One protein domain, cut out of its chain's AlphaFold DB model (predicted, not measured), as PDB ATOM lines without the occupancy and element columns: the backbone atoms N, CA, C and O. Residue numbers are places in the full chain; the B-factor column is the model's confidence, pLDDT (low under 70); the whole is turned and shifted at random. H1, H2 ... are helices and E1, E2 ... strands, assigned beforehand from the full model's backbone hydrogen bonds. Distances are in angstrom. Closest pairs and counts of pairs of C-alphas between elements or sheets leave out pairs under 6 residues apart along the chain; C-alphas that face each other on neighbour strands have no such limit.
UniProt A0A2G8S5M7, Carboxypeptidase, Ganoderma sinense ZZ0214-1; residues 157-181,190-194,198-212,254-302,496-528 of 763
ATOM      1  N   ALA A 157      -8.712 -22.812  10.774       92.50
ATOM      2  CA  ALA A 157      -7.962 -23.757  11.585       92.50
ATOM      3  C   ALA A 157      -8.815 -24.945  12.052       92.50
ATOM      4  O   ALA A 157      -8.263 -26.035  12.118       92.50
ATOM      5  N   ILE A 158     -10.128 -24.789  12.273       92.44
ATOM      6  CA  ILE A 158     -11.064 -25.862  12.674       92.44
ATOM      7  C   ILE A 158     -11.030 -27.039  11.684       92.44
ATOM      8  O   ILE A 158     -10.959 -28.210  12.067       92.44
ATOM      9  N   ILE A 159     -10.995 -26.735  10.386       91.81
ATOM     10  CA  ILE A 159     -10.915 -27.726   9.301       91.81
ATOM     11  C   ILE A 159      -9.489 -27.905   8.766       91.81
ATOM     12  O   ILE A 159      -9.263 -28.633   7.803       91.81
ATOM     13  N   GLY A 160      -8.504 -27.257   9.392       90.62
ATOM     14  CA  GLY A 160      -7.108 -27.303   8.974       90.62
ATOM     15  C   GLY A 160      -6.848 -26.616   7.633       90.62
ATOM     16  O   GLY A 160      -5.967 -27.065   6.904       90.62
ATOM     17  N   TYR A 161      -7.595 -25.550   7.314       92.06
ATOM     18  CA  TYR A 161      -7.493 -24.785   6.061       92.06
ATOM     19  C   TYR A 161      -7.775 -25.625   4.804       92.06
ATOM     20  O   TYR A 161      -7.260 -25.358   3.713       92.06
ATOM     21  N   ASP A 162      -8.589 -26.668   4.957       90.38
ATOM     22  CA  ASP A 162      -8.894 -27.600   3.887       90.38
ATOM     23  C   ASP A 162     -10.036 -27.101   2.993       90.38
ATOM     24  O   ASP A 162     -11.180 -26.957   3.421       90.38
ATOM     25  N   LYS A 163      -9.710 -26.837   1.726       91.00
ATOM     26  CA  LYS A 163     -10.624 -26.229   0.752       91.00
ATOM     27  C   LYS A 163     -11.754 -27.170   0.341       91.00
ATOM     28  O   LYS A 163     -12.870 -26.708   0.119       91.00
ATOM     29  N   ASP A 164     -11.486 -28.471   0.262       86.88
ATOM     30  CA  ASP A 164     -12.487 -29.461  -0.146       86.88
ATOM     31  C   ASP A 164     -13.496 -29.681   0.981       86.88
ATOM     32  O   ASP A 164     -14.701 -29.717   0.746       86.88
ATOM     33  N   VAL A 165     -13.013 -29.725   2.226       90.38
ATOM     34  CA  VAL A 165     -13.868 -29.798   3.421       90.38
ATOM     35  C   VAL A 165     -14.707 -28.529   3.568       90.38
ATOM     36  O   VAL A 165     -15.892 -28.608   3.874       90.38
ATOM     37  N   PHE A 166     -14.137 -27.353   3.303       93.00
ATOM     38  CA  PHE A 166     -14.903 -26.107   3.304       93.00
ATOM     39  C   PHE A 166     -16.012 -26.103   2.247       93.00
ATOM     40  O   PHE A 166     -17.153 -25.758   2.546       93.00
ATOM     41  N   ASN A 167     -15.700 -26.525   1.018       90.81
ATOM     42  CA  ASN A 167     -16.691 -26.628  -0.053       90.81
ATOM     43  C   ASN A 167     -17.780 -27.658   0.270       90.81
ATOM     44  O   ASN A 167     -18.945 -27.416  -0.042       90.81
ATOM     45  N   TYR A 168     -17.428 -28.756   0.946       91.06
ATOM     46  CA  TYR A 168     -18.400 -29.699   1.489       91.06
ATOM     47  C   TYR A 168     -19.367 -29.010   2.460       91.06
ATOM     48  O   TYR A 168     -20.580 -29.080   2.264       91.06
ATOM     49  N   PHE A 169     -18.851 -28.288   3.463       93.44
ATOM     50  CA  PHE A 169     -19.698 -27.572   4.421       93.44
ATOM     51  C   PHE A 169     -20.582 -26.534   3.730       93.44
ATOM     52  O   PHE A 169     -21.767 -26.450   4.041       93.44
ATOM     53  N   ARG A 170     -20.057 -25.803   2.736       92.56
ATOM     54  CA  ARG A 170     -20.860 -24.881   1.916       92.56
ATOM     55  C   ARG A 170     -21.985 -25.594   1.171       92.56
ATOM     56  O   ARG A 170     -23.094 -25.077   1.121       92.56
ATOM     57  N   ALA A 171     -21.726 -26.773   0.613       91.12
ATOM     58  CA  ALA A 171     -22.751 -27.559  -0.064       91.12
ATOM     59  C   ALA A 171     -23.831 -28.053   0.914       91.12
ATOM     60  O   ALA A 171     -25.016 -27.942   0.610       91.12
ATOM     61  N   GLN A 172     -23.452 -28.538   2.102       90.88
ATOM     62  CA  GLN A 172     -24.418 -28.930   3.140       90.88
ATOM     63  C   GLN A 172     -25.254 -27.733   3.611       90.88
ATOM     64  O   GLN A 172     -26.478 -27.820   3.689       90.88
ATOM     65  N   HIS A 173     -24.607 -26.592   3.845       93.62
ATOM     66  CA  HIS A 173     -25.250 -25.336   4.227       93.62
ATOM     67  C   HIS A 173     -26.264 -24.860   3.171       93.62
ATOM     68  O   HIS A 173     -27.405 -24.530   3.510       93.62
ATOM     69  N   HIS A 174     -25.898 -24.936   1.886       93.38
ATOM     70  CA  HIS A 174     -26.793 -24.659   0.762       93.38
ATOM     71  C   HIS A 174     -28.007 -25.591   0.739       93.38
ATOM     72  O   HIS A 174     -29.147 -25.136   0.633       93.38
ATOM     73  N   LEU A 175     -27.783 -26.901   0.880       91.19
ATOM     74  CA  LEU A 175     -28.848 -27.908   0.891       91.19
ATOM     75  C   LEU A 175     -29.807 -27.744   2.080       91.19
ATOM     76  O   LEU A 175     -30.984 -28.085   1.966       91.19
ATOM     77  N   CYS A 176     -29.326 -27.198   3.194       92.19
ATOM     78  CA  CYS A 176     -30.143 -26.834   4.350       92.19
ATOM     79  C   CYS A 176     -30.908 -25.514   4.181       92.19
ATOM     80  O   CYS A 176     -31.743 -25.184   5.022       92.19
ATOM     81  N   GLY A 177     -30.661 -24.765   3.101       92.50
ATOM     82  CA  GLY A 177     -31.298 -23.475   2.847       92.50
ATOM     83  C   GLY A 177     -30.799 -22.360   3.766       92.50
ATOM     84  O   GLY A 177     -31.517 -21.387   3.987       92.50
ATOM     85  N   PHE A 178     -29.591 -22.495   4.317       93.81
ATOM     86  CA  PHE A 178     -29.018 -21.513   5.239       93.81
ATOM     87  C   PHE A 178     -28.302 -20.354   4.518       93.81
ATOM     88  O   PHE A 178     -27.911 -19.383   5.163       93.81
ATOM     89  N   ASP A 179     -28.183 -20.401   3.184       88.94
ATOM     90  CA  ASP A 179     -27.591 -19.352   2.332       88.94
ATOM     91  C   ASP A 179     -28.465 -18.085   2.245       88.94
ATOM     92  O   ASP A 179     -29.013 -17.734   1.194       88.94
ATOM     93  N   LEU A 180     -28.623 -17.379   3.361       90.81
ATOM     94  CA  LEU A 180     -29.351 -16.117   3.390       90.81
ATOM     95  C   LEU A 180     -28.483 -14.983   2.838       90.81
ATOM     96  O   LEU A 180     -27.425 -14.665   3.381       90.81
ATOM     97  N   ASN A 181     -28.976 -14.327   1.788       88.56
ATOM     98  CA  ASN A 181     -28.371 -13.112   1.257       88.56
ATOM     99  C   ASN A 181     -28.936 -11.883   1.984       88.56
ATOM    100  O   ASN A 181     -30.097 -11.514   1.777       88.56
ATOM    101  N   THR A 190     -39.650 -10.637   5.499       85.62
ATOM    102  CA  THR A 190     -39.100 -11.500   6.552       85.62
ATOM    103  C   THR A 190     -38.525 -12.784   5.965       85.62
ATOM    104  O   THR A 190     -39.157 -13.405   5.105       85.62
ATOM    105  N   PHE A 191     -37.369 -13.214   6.465       89.00
ATOM    106  CA  PHE A 191     -36.779 -14.498   6.106       89.00
ATOM    107  C   PHE A 191     -37.729 -15.657   6.443       89.00
ATOM    108  O   PHE A 191     -38.493 -15.566   7.412       89.00
ATOM    109  N   PRO A 192     -37.701 -16.749   5.659       84.69
ATOM    110  CA  PRO A 192     -38.458 -17.945   5.992       84.69
ATOM    111  C   PRO A 192     -37.988 -18.521   7.331       84.69
ATOM    112  O   PRO A 192     -36.819 -18.395   7.702       84.69
ATOM    113  N   THR A 193     -38.889 -19.202   8.038       84.00
ATOM    114  CA  THR A 193     -38.500 -20.015   9.192       84.00
ATOM    115  C   THR A 193     -37.506 -21.078   8.737       84.00
ATOM    116  O   THR A 193     -37.813 -21.889   7.862       84.00
ATOM    117  N   LEU A 194     -36.311 -21.057   9.324       87.06
ATOM    118  CA  LEU A 194     -35.271 -22.037   9.043       87.06
ATOM    119  C   LEU A 194     -35.548 -23.314   9.836       87.06
ATOM    120  O   LEU A 194     -35.550 -23.306  11.067       87.06
ATOM    121  N   PRO A 198     -33.529 -33.276  10.292       74.94
ATOM    122  CA  PRO A 198     -32.818 -34.123  11.238       74.94
ATOM    123  C   PRO A 198     -32.057 -35.234  10.513       74.94
ATOM    124  O   PRO A 198     -32.642 -36.011   9.758       74.94
ATOM    125  N   GLY A 199     -30.764 -35.360  10.808       70.38
ATOM    126  CA  GLY A 199     -30.008 -36.570  10.503       70.38
ATOM    127  C   GLY A 199     -30.318 -37.712  11.475       70.38
ATOM    128  O   GLY A 199     -31.026 -37.553  12.480       70.38
ATOM    129  N   TYR A 200     -29.748 -38.884  11.207       63.91
ATOM    130  CA  TYR A 200     -29.900 -40.069  12.053       63.91
ATOM    131  C   TYR A 200     -29.466 -39.828  13.512       63.91
ATOM    132  O   TYR A 200     -30.123 -40.315  14.437       63.91
ATOM    133  N   ARG A 201     -28.419 -39.020  13.740       62.12
ATOM    134  CA  ARG A 201     -27.935 -38.629  15.077       62.12
ATOM    135  C   ARG A 201     -29.035 -37.971  15.914       62.12
ATOM    136  O   ARG A 201     -29.304 -38.396  17.043       62.12
ATOM    137  N   ILE A 202     -29.701 -36.963  15.352       59.84
ATOM    138  CA  ILE A 202     -30.781 -36.226  16.020       59.84
ATOM    139  C   ILE A 202     -32.026 -37.099  16.161       59.84
ATOM    140  O   ILE A 202     -32.593 -37.168  17.250       59.84
ATOM    141  N   ALA A 203     -32.397 -37.854  15.124       56.06
ATOM    142  CA  ALA A 203     -33.536 -38.770  15.185       56.06
ATOM    143  C   ALA A 203     -33.395 -39.803  16.323       56.06
ATOM    144  O   ALA A 203     -34.351 -40.068  17.059       56.06
ATOM    145  N   LEU A 204     -32.188 -40.342  16.540       52.62
ATOM    146  CA  LEU A 204     -31.893 -41.211  17.682       52.62
ATOM    147  C   LEU A 204     -32.012 -40.483  19.026       52.62
ATOM    148  O   LEU A 204     -32.520 -41.058  19.997       52.62
ATOM    149  N   ARG A 205     -31.528 -39.239  19.114       54.19
ATOM    150  CA  ARG A 205     -31.609 -38.420  20.332       54.19
ATOM    151  C   ARG A 205     -33.060 -38.108  20.696       54.19
ATOM    152  O   ARG A 205     -33.444 -38.290  21.853       54.19
ATOM    153  N   ASP A 206     -33.870 -37.719  19.723       53.75
ATOM    154  CA  ASP A 206     -35.276 -37.365  19.915       53.75
ATOM    155  C   ASP A 206     -36.113 -38.603  20.262       53.75
ATOM    156  O   ASP A 206     -36.908 -38.576  21.206       53.75
ATOM    157  N   ALA A 207     -35.833 -39.752  19.636       50.09
ATOM    158  CA  ALA A 207     -36.431 -41.033  20.016       50.09
ATOM    159  C   ALA A 207     -36.091 -41.451  21.463       50.09
ATOM    160  O   ALA A 207     -36.898 -42.106  22.133       50.09
ATOM    161  N   ARG A 208     -34.908 -41.078  21.979       51.16
ATOM    162  CA  ARG A 208     -34.541 -41.279  23.394       51.16
ATOM    163  C   ARG A 208     -35.283 -40.310  24.324       51.16
ATOM    164  O   ARG A 208     -35.662 -40.728  25.418       51.16
ATOM    165  N   ARG A 209     -35.508 -39.056  23.910       45.75
ATOM    166  CA  ARG A 209     -36.224 -38.025  24.695       45.75
ATOM    167  C   ARG A 209     -37.729 -38.301  24.787       45.75
ATOM    168  O   ARG A 209     -38.262 -38.328  25.893       45.75
ATOM    169  N   SER A 210     -38.374 -38.662  23.678       43.19
ATOM    170  CA  SER A 210     -39.800 -39.038  23.637       43.19
ATOM    171  C   SER A 210     -40.136 -40.229  24.559       43.19
ATOM    172  O   SER A 210     -41.185 -40.273  25.200       43.19
ATOM    173  N   LYS A 211     -39.205 -41.181  24.728       41.06
ATOM    174  CA  LYS A 211     -39.375 -42.310  25.663       41.06
ATOM    175  C   LYS A 211     -39.263 -41.916  27.137       41.06
ATOM    176  O   LYS A 211     -39.839 -42.608  27.979       41.06
ATOM    177  N   SER A 212     -38.537 -40.843  27.471       40.06
ATOM    178  CA  SER A 212     -38.440 -40.401  28.867       40.06
ATOM    179  C   SER A 212     -39.745 -39.802  29.397       40.06
ATOM    180  O   SER A 212     -40.055 -40.060  30.562       40.06
ATOM    181  N   GLN A 254      -9.581 -40.881   4.078       62.09
ATOM    182  CA  GLN A 254     -10.789 -41.681   3.832       62.09
ATOM    183  C   GLN A 254     -12.045 -40.823   3.963       62.09
ATOM    184  O   GLN A 254     -12.774 -40.690   2.991       62.09
ATOM    185  N   TRP A 255     -12.205 -40.148   5.101       65.94
ATOM    186  CA  TRP A 255     -13.334 -39.260   5.363       65.94
ATOM    187  C   TRP A 255     -13.481 -38.188   4.280       65.94
ATOM    188  O   TRP A 255     -14.565 -37.973   3.766       65.94
ATOM    189  N   LYS A 256     -12.376 -37.563   3.855       63.12
ATOM    190  CA  LYS A 256     -12.373 -36.600   2.744       63.12
ATOM    191  C   LYS A 256     -12.954 -37.170   1.454       63.12
ATOM    192  O   LYS A 256     -13.732 -36.478   0.818       63.12
ATOM    193  N   ARG A 257     -12.599 -38.405   1.077       57.94
ATOM    194  CA  ARG A 257     -13.178 -39.041  -0.118       57.94
ATOM    195  C   ARG A 257     -14.685 -39.207   0.033       57.94
ATOM    196  O   ARG A 257     -15.412 -38.830  -0.876       57.94
ATOM    197  N   ASP A 258     -15.131 -39.664   1.199       64.94
ATOM    198  CA  ASP A 258     -16.554 -39.846   1.494       64.94
ATOM    199  C   ASP A 258     -17.316 -38.498   1.452       64.94
ATOM    200  O   ASP A 258     -18.429 -38.423   0.936       64.94
ATOM    201  N   LEU A 259     -16.699 -37.404   1.924       66.56
ATOM    202  CA  LEU A 259     -17.257 -36.045   1.847       66.56
ATOM    203  C   LEU A 259     -17.326 -35.510   0.411       66.56
ATOM    204  O   LEU A 259     -18.317 -34.882   0.034       66.56
ATOM    205  N   THR A 260     -16.292 -35.737  -0.402       61.69
ATOM    206  CA  THR A 260     -16.291 -35.316  -1.811       61.69
ATOM    207  C   THR A 260     -17.369 -36.061  -2.596       61.69
ATOM    208  O   THR A 260     -18.141 -35.429  -3.309       61.69
ATOM    209  N   GLU A 261     -17.512 -37.372  -2.380       61.44
ATOM    210  CA  GLU A 261     -18.575 -38.174  -3.001       61.44
ATOM    211  C   GLU A 261     -19.983 -37.681  -2.616       61.44
ATOM    212  O   GLU A 261     -20.864 -37.618  -3.473       61.44
ATOM    213  N   LEU A 262     -20.189 -37.267  -1.358       60.56
ATOM    214  CA  LEU A 262     -21.446 -36.658  -0.892       60.56
ATOM    215  C   LEU A 262     -21.700 -35.253  -1.465       60.56
ATOM    216  O   LEU A 262     -22.849 -34.865  -1.681       60.56
ATOM    217  N   THR A 263     -20.637 -34.477  -1.690       63.34
ATOM    218  CA  THR A 263     -20.729 -33.150  -2.320       63.34
ATOM    219  C   THR A 263     -21.195 -33.293  -3.764       63.34
ATOM    220  O   THR A 263     -22.143 -32.629  -4.182       63.34
ATOM    221  N   ASP A 264     -20.577 -34.216  -4.503       65.62
ATOM    222  CA  ASP A 264     -20.880 -34.475  -5.911       65.62
ATOM    223  C   ASP A 264     -22.279 -35.080  -6.107       65.62
ATOM    224  O   ASP A 264     -22.919 -34.851  -7.136       65.62
ATOM    225  N   SER A 265     -22.789 -35.827  -5.122       66.94
ATOM    226  CA  SER A 265     -24.147 -36.380  -5.165       66.94
ATOM    227  C   SER A 265     -25.244 -35.354  -4.867       66.94
ATOM    228  O   SER A 265     -26.414 -35.645  -5.127       66.94
ATOM    229  N   GLY A 266     -24.905 -34.174  -4.332       79.12
ATOM    230  CA  GLY A 266     -25.873 -33.124  -3.991       79.12
ATOM    231  C   GLY A 266     -26.856 -33.532  -2.890       79.12
ATOM    232  O   GLY A 266     -28.010 -33.106  -2.897       79.12
ATOM    233  N   THR A 267     -26.429 -34.397  -1.968       81.00
ATOM    234  CA  THR A 267     -27.283 -34.930  -0.897       81.00
ATOM    235  C   THR A 267     -26.802 -34.503   0.481       81.00
ATOM    236  O   THR A 267     -25.599 -34.436   0.734       81.00
ATOM    237  N   LEU A 268     -27.751 -34.276   1.394       84.00
ATOM    238  CA  LEU A 268     -27.431 -34.027   2.796       84.00
ATOM    239  C   LEU A 268     -26.736 -35.234   3.428       84.00
ATOM    240  O   LEU A 268     -27.073 -36.382   3.124       84.00
ATOM    241  N   ASN A 269     -25.821 -34.968   4.358       81.88
ATOM    242  CA  ASN A 269     -25.218 -35.994   5.189       81.88
ATOM    243  C   ASN A 269     -26.324 -36.736   5.957       81.88
ATOM    244  O   ASN A 269     -26.994 -36.133   6.795       81.88
ATOM    245  N   PRO A 270     -26.535 -38.044   5.741       74.62
ATOM    246  CA  PRO A 270     -27.627 -38.758   6.395       74.62
ATOM    247  C   PRO A 270     -27.440 -38.882   7.916       74.62
ATOM    248  O   PRO A 270     -28.414 -39.105   8.641       74.62
ATOM    249  N   TRP A 271     -26.209 -38.753   8.424       72.75
ATOM    250  CA  TRP A 271     -25.926 -38.816   9.856       72.75
ATOM    251  C   TRP A 271     -26.271 -37.510  10.576       72.75
ATOM    252  O   TRP A 271     -26.976 -37.557  11.590       72.75
ATOM    253  N   TYR A 272     -25.828 -36.370  10.039       79.38
ATOM    254  CA  TYR A 272     -26.017 -35.048  10.654       79.38
ATOM    255  C   TYR A 272     -27.279 -34.326  10.163       79.38
ATOM    256  O   TYR A 272     -27.976 -33.689  10.952       79.38
ATOM    257  N   GLY A 273     -27.662 -34.489   8.897       87.44
ATOM    258  CA  GLY A 273     -28.703 -33.677   8.272       87.44
ATOM    259  C   GLY A 273     -28.267 -32.214   8.252       87.44
ATOM    260  O   GLY A 273     -27.209 -31.905   7.725       87.44
ATOM    261  N   CYS A 274     -29.060 -31.336   8.867       90.88
ATOM    262  CA  CYS A 274     -28.742 -29.914   9.039       90.88
ATOM    263  C   CYS A 274     -28.172 -29.559  10.422       90.88
ATOM    264  O   CYS A 274     -28.199 -28.395  10.810       90.88
ATOM    265  N   ASP A 275     -27.675 -30.544  11.173       86.06
ATOM    266  CA  ASP A 275     -26.913 -30.358  12.421       86.06
ATOM    267  C   ASP A 275     -25.431 -30.078  12.096       86.06
ATOM    268  O   ASP A 275     -24.528 -30.824  12.485       86.06
ATOM    269  N   ILE A 276     -25.201 -29.048  11.273       90.88
ATOM    270  CA  ILE A 276     -23.900 -28.750  10.656       90.88
ATOM    271  C   ILE A 276     -22.905 -28.244  11.711       90.88
ATOM    272  O   ILE A 276     -21.703 -28.481  11.591       90.88
ATOM    273  N   PHE A 277     -23.384 -27.603  12.781       90.94
ATOM    274  CA  PHE A 277     -22.535 -27.177  13.893       90.94
ATOM    275  C   PHE A 277     -21.874 -28.374  14.590       90.94
ATOM    276  O   PHE A 277     -20.658 -28.393  14.798       90.94
ATOM    277  N   ASP A 278     -22.669 -29.395  14.921       85.75
ATOM    278  CA  ASP A 278     -22.160 -30.619  15.540       85.75
ATOM    279  C   ASP A 278     -21.231 -31.370  14.560       85.75
ATOM    280  O   ASP A 278     -20.213 -31.918  14.979       85.75
ATOM    281  N   GLU A 279     -21.532 -31.364  13.255       88.69
ATOM    282  CA  GLU A 279     -20.667 -31.950  12.221       88.69
ATOM    283  C   GLU A 279     -19.298 -31.262  12.120       88.69
ATOM    284  O   GLU A 279     -18.265 -31.934  12.049       88.69
ATOM    285  N   MET A 280     -19.278 -29.927  12.140       91.75
ATOM    286  CA  MET A 280     -18.057 -29.119  12.115       91.75
ATOM    287  C   MET A 280     -17.128 -29.481  13.277       91.75
ATOM    288  O   MET A 280     -15.932 -29.718  13.077       91.75
ATOM    289  N   TRP A 281     -17.670 -29.558  14.490       87.75
ATOM    290  CA  TRP A 281     -16.870 -29.862  15.672       87.75
ATOM    291  C   TRP A 281     -16.456 -31.331  15.761       87.75
ATOM    292  O   TRP A 281     -15.321 -31.617  16.154       87.75
ATOM    293  N   ASP A 282     -17.304 -32.261  15.314       83.69
ATOM    294  CA  ASP A 282     -16.925 -33.668  15.173       83.69
ATOM    295  C   ASP A 282     -15.776 -33.836  14.158       83.69
ATOM    296  O   ASP A 282     -14.871 -34.652  14.376       83.69
ATOM    297  N   TYR A 283     -15.761 -33.048  13.074       85.25
ATOM    298  CA  TYR A 283     -14.637 -33.015  12.135       85.25
ATOM    299  C   TYR A 283     -13.358 -32.518  12.820       85.25
ATOM    300  O   TYR A 283     -12.314 -33.176  12.737       85.25
ATOM    301  N   ALA A 284     -13.433 -31.379  13.513       86.00
ATOM    302  CA  ALA A 284     -12.286 -30.783  14.189       86.00
ATOM    303  C   ALA A 284     -11.654 -31.754  15.197       86.00
ATOM    304  O   ALA A 284     -10.449 -31.993  15.135       86.00
ATOM    305  N   TYR A 285     -12.476 -32.387  16.040       77.75
ATOM    306  CA  TYR A 285     -12.054 -33.388  17.026       77.75
ATOM    307  C   TYR A 285     -11.317 -34.578  16.394       77.75
ATOM    308  O   TYR A 285     -10.259 -35.009  16.869       77.75
ATOM    309  N   ASN A 286     -11.884 -35.138  15.325       75.75
ATOM    310  CA  ASN A 286     -11.364 -36.371  14.744       75.75
ATOM    311  C   ASN A 286     -10.122 -36.138  13.885       75.75
ATOM    312  O   ASN A 286      -9.249 -37.009  13.798       75.75
ATOM    313  N   PHE A 287     -10.039 -34.980  13.231       78.75
ATOM    314  CA  PHE A 287      -9.109 -34.800  12.123       78.75
ATOM    315  C   PHE A 287      -8.153 -33.637  12.305       78.75
ATOM    316  O   PHE A 287      -7.050 -33.693  11.759       78.75
ATOM    317  N   THR A 288      -8.507 -32.627  13.090       82.44
ATOM    318  CA  THR A 288      -7.721 -31.403  13.211       82.44
ATOM    319  C   THR A 288      -7.011 -31.317  14.563       82.44
ATOM    320  O   THR A 288      -7.325 -32.021  15.516       82.44
ATOM    321  N   TYR A 289      -5.939 -30.537  14.610       81.00
ATOM    322  CA  TYR A 289      -5.154 -30.257  15.807       81.00
ATOM    323  C   TYR A 289      -5.282 -28.753  16.091       81.00
ATOM    324  O   TYR A 289      -5.257 -27.999  15.116       81.00
ATOM    325  N   PRO A 290      -5.385 -28.294  17.353       81.88
ATOM    326  CA  PRO A 290      -5.179 -29.033  18.607       81.88
ATOM    327  C   PRO A 290      -6.426 -29.598  19.309       81.88
ATOM    328  O   PRO A 290      -6.257 -30.264  20.330       81.88
ATOM    329  N   TRP A 291      -7.637 -29.396  18.784       81.31
ATOM    330  CA  TRP A 291      -8.874 -29.886  19.411       81.31
ATOM    331  C   TRP A 291      -8.881 -31.425  19.541       81.31
ATOM    332  O   TRP A 291      -8.852 -32.148  18.545       81.31
ATOM    333  N   LYS A 292      -8.875 -31.944  20.778       65.81
ATOM    334  CA  LYS A 292      -8.843 -33.385  21.104       65.81
ATOM    335  C   LYS A 292      -9.786 -33.716  22.272       65.81
ATOM    336  O   LYS A 292     -10.155 -32.853  23.060       65.81
ATOM    337  N   ASP A 293     -10.127 -34.997  22.407       57.91
ATOM    338  CA  ASP A 293     -10.787 -35.594  23.581       57.91
ATOM    339  C   ASP A 293     -12.199 -35.063  23.940       57.91
ATOM    340  O   ASP A 293     -12.534 -34.932  25.120       57.91
ATOM    341  N   ASN A 294     -13.066 -34.830  22.940       51.38
ATOM    342  CA  ASN A 294     -14.507 -34.541  23.107       51.38
ATOM    343  C   ASN A 294     -14.861 -33.357  24.041       51.38
ATOM    344  O   ASN A 294     -15.981 -33.284  24.556       51.38
ATOM    345  N   ARG A 295     -13.925 -32.437  24.292       59.19
ATOM    346  CA  ARG A 295     -14.140 -31.220  25.084       59.19
ATOM    347  C   ARG A 295     -13.524 -30.050  24.336       59.19
ATOM    348  O   ARG A 295     -12.309 -29.912  24.304       59.19
ATOM    349  N   VAL A 296     -14.391 -29.297  23.680       66.25
ATOM    350  CA  VAL A 296     -14.075 -28.072  22.956       66.25
ATOM    351  C   VAL A 296     -14.733 -26.939  23.723       66.25
ATOM    352  O   VAL A 296     -15.891 -27.092  24.131       66.25
ATOM    353  N   ASP A 297     -14.015 -25.835  23.890       79.31
ATOM    354  CA  ASP A 297     -14.643 -24.594  24.300       79.31
ATOM    355  C   ASP A 297     -15.343 -23.971  23.086       79.31
ATOM    356  O   ASP A 297     -14.729 -23.381  22.200       79.31
ATOM    357  N   PHE A 298     -16.658 -24.169  22.995       86.81
ATOM    358  CA  PHE A 298     -17.462 -23.552  21.939       86.81
ATOM    359  C   PHE A 298     -17.636 -22.043  22.155       86.81
ATOM    360  O   PHE A 298     -18.068 -21.346  21.234       86.81
ATOM    361  N   TYR A 299     -17.314 -21.556  23.353       90.50
ATOM    362  CA  TYR A 299     -17.435 -20.163  23.739       90.50
ATOM    363  C   TYR A 299     -16.196 -19.346  23.368       90.50
ATOM    364  O   TYR A 299     -16.304 -18.126  23.341       90.50
ATOM    365  N   ASP A 300     -15.052 -19.966  23.072       92.06
ATOM    366  CA  ASP A 300     -13.848 -19.276  22.596       92.06
ATOM    367  C   ASP A 300     -13.010 -20.195  21.696       92.06
ATOM    368  O   ASP A 300     -12.262 -21.049  22.166       92.06
ATOM    369  N   ILE A 301     -13.128 -20.034  20.375       92.75
ATOM    370  CA  ILE A 301     -12.462 -20.922  19.403       92.75
ATOM    371  C   ILE A 301     -10.928 -21.007  19.599       92.75
ATOM    372  O   ILE A 301     -10.378 -22.107  19.442       92.75
ATOM    373  N   PRO A 302     -10.202 -19.909  19.914       92.00
ATOM    374  CA  PRO A 302      -8.773 -19.962  20.220       92.00
ATOM    375  C   PRO A 302      -8.397 -20.814  21.441       92.00
ATOM    376  O   PRO A 302      -7.244 -21.258  21.506       92.00
ATOM    377  N   ALA A 496      -3.495 -18.101  16.207       88.75
ATOM    378  CA  ALA A 496      -2.945 -18.813  17.350       88.75
ATOM    379  C   ALA A 496      -4.056 -19.580  18.070       88.75
ATOM    380  O   ALA A 496      -5.028 -18.972  18.503       88.75
ATOM    381  N   ILE A 497      -3.877 -20.892  18.221       90.44
ATOM    382  CA  ILE A 497      -4.758 -21.753  19.014       90.44
ATOM    383  C   ILE A 497      -3.983 -22.243  20.237       90.44
ATOM    384  O   ILE A 497      -2.902 -22.832  20.111       90.44
ATOM    385  N   PHE A 498      -4.510 -21.984  21.424       87.12
ATOM    386  CA  PHE A 498      -3.893 -22.342  22.695       87.12
ATOM    387  C   PHE A 498      -4.302 -23.758  23.091       87.12
ATOM    388  O   PHE A 498      -5.467 -24.116  22.999       87.12
ATOM    389  N   TYR A 499      -3.351 -24.590  23.518       84.44
ATOM    390  CA  TYR A 499      -3.642 -25.966  23.925       84.44
ATOM    391  C   TYR A 499      -2.796 -26.387  25.127       84.44
ATOM    392  O   TYR A 499      -1.731 -25.825  25.384       84.44
ATOM    393  N   GLY A 500      -3.262 -27.396  25.862       74.94
ATOM    394  CA  GLY A 500      -2.626 -27.859  27.098       74.94
ATOM    395  C   GLY A 500      -3.610 -28.068  28.241       74.94
ATOM    396  O   GLY A 500      -4.802 -27.846  28.068       74.94
ATOM    397  N   SER A 501      -3.131 -28.514  29.401       72.88
ATOM    398  CA  SER A 501      -3.973 -28.787  30.575       72.88
ATOM    399  C   SER A 501      -3.988 -27.615  31.559       72.88
ATOM    400  O   SER A 501      -3.004 -27.418  32.270       72.88
ATOM    401  N   ALA A 502      -5.128 -26.936  31.719       63.50
ATOM    402  CA  ALA A 502      -5.423 -25.863  32.688       63.50
ATOM    403  C   ALA A 502      -4.499 -24.623  32.662       63.50
ATOM    404  O   ALA A 502      -4.838 -23.589  33.234       63.50
ATOM    405  N   ALA A 503      -3.346 -24.717  32.010       61.56
ATOM    406  CA  ALA A 503      -2.484 -23.647  31.551       61.56
ATOM    407  C   ALA A 503      -2.163 -23.918  30.073       61.56
ATOM    408  O   ALA A 503      -2.184 -25.068  29.625       61.56
ATOM    409  N   THR A 504      -1.870 -22.865  29.313       65.88
ATOM    410  CA  THR A 504      -1.386 -22.994  27.937       65.88
ATOM    411  C   THR A 504      -0.044 -23.738  27.939       65.88
ATOM    412  O   THR A 504       0.990 -23.154  28.265       65.88
ATOM    413  N   ASP A 505      -0.052 -25.026  27.580       70.75
ATOM    414  CA  ASP A 505       1.164 -25.840  27.426       70.75
ATOM    415  C   ASP A 505       1.888 -25.503  26.114       70.75
ATOM    416  O   ASP A 505       3.103 -25.678  25.994       70.75
ATOM    417  N   GLY A 506       1.145 -25.020  25.117       77.88
ATOM    418  CA  GLY A 506       1.690 -24.563  23.853       77.88
ATOM    419  C   GLY A 506       0.707 -23.721  23.049       77.88
ATOM    420  O   GLY A 506      -0.500 -23.712  23.287       77.88
ATOM    421  N   THR A 507       1.256 -23.015  22.068       86.75
ATOM    422  CA  THR A 507       0.494 -22.256  21.079       86.75
ATOM    423  C   THR A 507       0.720 -22.895  19.722       86.75
ATOM    424  O   THR A 507       1.851 -22.969  19.239       86.75
ATOM    425  N   TYR A 508      -0.353 -23.369  19.102       84.88
ATOM    426  CA  TYR A 508      -0.334 -23.803  17.719       84.88
ATOM    427  C   TYR A 508      -0.541 -22.580  16.830       84.88
ATOM    428  O   TYR A 508      -1.617 -21.990  16.824       84.88
ATOM    429  N   VAL A 509       0.504 -22.186  16.104       88.12
ATOM    430  CA  VAL A 509       0.445 -21.073  15.152       88.12
ATOM    431  C   VAL A 509       0.451 -21.637  13.745       88.12
ATOM    432  O   VAL A 509       1.368 -22.364  13.354       88.12
ATOM    433  N   VAL A 510      -0.572 -21.288  12.974       85.94
ATOM    434  CA  VAL A 510      -0.681 -21.720  11.582       85.94
ATOM    435  C   VAL A 510       0.401 -21.020  10.742       85.94
ATOM    436  O   VAL A 510       0.593 -19.809  10.881       85.94
ATOM    437  N   PRO A 511       1.109 -21.731   9.840       90.25
ATOM    438  CA  PRO A 511       2.090 -21.106   8.960       90.25
ATOM    439  C   PRO A 511       1.474 -20.002   8.092       90.25
ATOM    440  O   PRO A 511       0.445 -20.207   7.447       90.25
ATOM    441  N   SER A 512       2.152 -18.858   7.984       89.56
ATOM    442  CA  SER A 512       1.676 -17.706   7.202       89.56
ATOM    443  C   SER A 512       1.428 -18.022   5.722       89.56
ATOM    444  O   SER A 512       0.525 -17.454   5.116       89.56
ATOM    445  N   ALA A 513       2.181 -18.960   5.138       89.31
ATOM    446  CA  ALA A 513       1.956 -19.427   3.770       89.31
ATOM    447  C   ALA A 513       0.604 -20.146   3.607       89.31
ATOM    448  O   ALA A 513      -0.050 -19.988   2.578       89.31
ATOM    449  N   THR A 514       0.171 -20.904   4.622       91.06
ATOM    450  CA  THR A 514      -1.140 -21.566   4.641       91.06
ATOM    451  C   THR A 514      -2.259 -20.532   4.715       91.06
ATOM    452  O   THR A 514      -3.201 -20.607   3.929       91.06
ATOM    453  N   VAL A 515      -2.109 -19.531   5.589       90.25
ATOM    454  CA  VAL A 515      -3.056 -18.409   5.715       90.25
ATOM    455  C   VAL A 515      -3.175 -17.654   4.388       90.25
ATOM    456  O   VAL A 515      -4.267 -17.526   3.846       90.25
ATOM    457  N   ALA A 516      -2.052 -17.279   3.768       89.94
ATOM    458  CA  ALA A 516      -2.061 -16.576   2.483       89.94
ATOM    459  C   ALA A 516      -2.717 -17.392   1.348       89.94
ATOM    460  O   ALA A 516      -3.435 -16.844   0.511       89.94
ATOM    461  N   ALA A 517      -2.491 -18.711   1.308       91.81
ATOM    462  CA  ALA A 517      -3.107 -19.597   0.315       91.81
ATOM    463  C   ALA A 517      -4.624 -19.775   0.519       91.81
ATOM    464  O   ALA A 517      -5.338 -20.125  -0.432       91.81
ATOM    465  N   TRP A 518      -5.100 -19.577   1.747       93.12
ATOM    466  CA  TRP A 518      -6.514 -19.567   2.101       93.12
ATOM    467  C   TRP A 518      -7.177 -18.240   1.758       93.12
ATOM    468  O   TRP A 518      -8.206 -18.246   1.087       93.12
ATOM    469  N   ASP A 519      -6.541 -17.115   2.083       90.00
ATOM    470  CA  ASP A 519      -7.037 -15.781   1.733       90.00
ATOM    471  C   ASP A 519      -7.258 -15.639   0.220       90.00
ATOM    472  O   ASP A 519      -8.289 -15.136  -0.229       90.00
ATOM    473  N   GLN A 520      -6.327 -16.160  -0.589       89.19
ATOM    474  CA  GLN A 520      -6.473 -16.213  -2.049       89.19
ATOM    475  C   GLN A 520      -7.662 -17.076  -2.498       89.19
ATOM    476  O   GLN A 520      -8.354 -16.743  -3.465       89.19
ATOM    477  N   PHE A 521      -7.897 -18.199  -1.815       91.44
ATOM    478  CA  PHE A 521      -9.003 -19.098  -2.121       91.44
ATOM    479  C   PHE A 521     -10.352 -18.457  -1.793       91.44
ATOM    480  O   PHE A 521     -11.204 -18.397  -2.678       91.44
ATOM    481  N   ILE A 522     -10.523 -17.918  -0.582       87.56
ATOM    482  CA  ILE A 522     -11.767 -17.261  -0.163       87.56
ATOM    483  C   ILE A 522     -12.072 -16.059  -1.057       87.56
ATOM    484  O   ILE A 522     -13.179 -15.966  -1.584       87.56
ATOM    485  N   ALA A 523     -11.078 -15.219  -1.369       80.56
ATOM    486  CA  ALA A 523     -11.262 -14.086  -2.280       80.56
ATOM    487  C   ALA A 523     -11.819 -14.490  -3.662       80.56
ATOM    488  O   ALA A 523     -12.557 -13.721  -4.281       80.56
ATOM    489  N   THR A 524     -11.491 -15.695  -4.138       73.62
ATOM    490  CA  THR A 524     -11.993 -16.238  -5.411       73.62
ATOM    491  C   THR A 524     -13.356 -16.919  -5.241       73.62
ATOM    492  O   THR A 524     -14.257 -16.734  -6.060       73.62
ATOM    493  N   ALA A 525     -13.540 -17.679  -4.160       66.06
ATOM    494  CA  ALA A 525     -14.764 -18.423  -3.868       66.06
ATOM    495  C   ALA A 525     -15.975 -17.507  -3.596       66.06
ATOM    496  O   ALA A 525     -17.109 -17.880  -3.911       66.06
ATOM    497  N   THR A 526     -15.751 -16.302  -3.062       58.88
ATOM    498  CA  THR A 526     -16.791 -15.276  -2.867       58.88
ATOM    499  C   THR A 526     -17.231 -14.634  -4.195       58.88
ATOM    500  O   THR A 526     -18.416 -14.363  -4.382       58.88
ATOM    501  N   GLN A 527     -16.325 -14.458  -5.171       42.12
ATOM    502  CA  GLN A 527     -16.662 -13.877  -6.488       42.12
ATOM    503  C   GLN A 527     -17.563 -14.793  -7.336       42.12
ATOM    504  O   GLN A 527     -18.463 -14.320  -8.036       42.12
ATOM    505  N   VAL A 528     -17.361 -16.112  -7.256       41.28
ATOM    506  CA  VAL A 528     -18.176 -17.097  -7.992       41.28
ATOM    507  C   VAL A 528     -19.603 -17.164  -7.434       41.28
ATOM    508  O   VAL A 528     -20.560 -17.207  -8.205       41.28
TER     509      VAL A 528
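What this domain is: This is residues 157 to 181, 190 to 194, 198 to 212, 254 to 302 and 496 to 528 of the 763 residues of the protein "Carboxypeptidase" of Ganoderma sinense ZZ0214-1 (UniProt A0A2G8S5M7). Look for a loose, open group of helices about H1, with H3 packed on one side of it, H5 near its other side, and H4 running nearly antiparallel to it across a wider space. A small two-stranded hairpin, E1 and E2, lies at one end of this group and leads into H5, while H2 lies off at the opposite end, where its residues 207 to 212 stick out. The printed part has 127 residues in five pieces, with five named helices and two named strands in the order H1, H2, H3, H4, E1, E2, H5; the sheet's order is E1 - E2, antiparallel. The class is mostly helix, since helices hold 66 and strands 9 of the 75 residues in named elements. The whole is only just loose, close to compact, with a radius of gyration of the C-alphas of 16.9 A and spans of 44 by 43 by 37 A.

How they stand to each other: Start at the first helix, H1, residues 163 to 175. Going on, you reach H2, residues 200 to 212, which is apart from H1 and touches no helix. The next helix, H3, residues 254 to 264, touches H1; look at Tyr 168 and Thr 263, whose C-alphas are the closest, 5.6 A apart. H1 and H3 run the same way at a steep tilt of 45 degrees. Then comes H4, residues 276 to 287, which only just touches H1, with 3 pairs of C-alphas within 8 A. H4 touches H1 with residue 276 alone, and H1 touches H4 with residues 169 to 173 alone; the closest C-alphas of the two, those of His 173 and Ile 276, are 7.4 A apart. H1 and H4 run opposite ways at a shallow tilt of 21 degrees. H3 and H4 are apart. Strands E1, residues 496 to 500, and E2, residues 506 to 509, are antiparallel neighbours and form a hairpin, their directions at 154 degrees. Check N 497 and O 508 at 2.9 A and N 508 and O 497 at 2.8 A, both within hydrogen-bond range. Last comes H5, residues 512 to 528, close but not clearly touching H1; their closest C-alphas, those of Lys 163 and Phe 521, are 7.9 A apart. H1 and H5 run the same way at a shallow tilt of 34 degrees, only just short of steep. H5 is apart from H4, from H3 and from H2. In H1, H3 and H4 every O i to N i+4 pair is within hydrogen-bond range; in H2 it is 7 of 9 and in H5 12 of 13.

Where its parts are: Find C-alpha 163 at (-10.624, -26.229, 0.752); from there H1 runs 18.3 A to C-alpha 175. H2 covers 18.9 A from Tyr 200 to Ser 212, whose C-alpha is at (-38.440, -40.401, 28.867). H3 measures 15.8 A and H4 16.0 A. E1 and E2 are shorter, 13.3 A and 9.5 A. H5, the longest helix by residues, runs 25.0 A and ends at C-alpha 528, at (-18.176, -17.097, -7.992).

The domain as a whole: The two C-alphas farthest apart are those of Lys 211 and Ala 513, 52.1 A. Four cuts interrupt the printed part: 12.1 A from C-alpha 181 to 190, 12.5 A from 194 to 198, 37.3 A from 212 to 254, and 6.6 A from 302 to 496. Of the links printed whole, H3 to H4 is long, and E1 to E2 and E2 to H5 are tight. Residues 288 to 302 hold no named element. The mean pLDDT of the printed part is 78.2; it is under 70 in residues 200 to 212, 254 to 265, 292 to 296, 502 to 504 and 525 to 528.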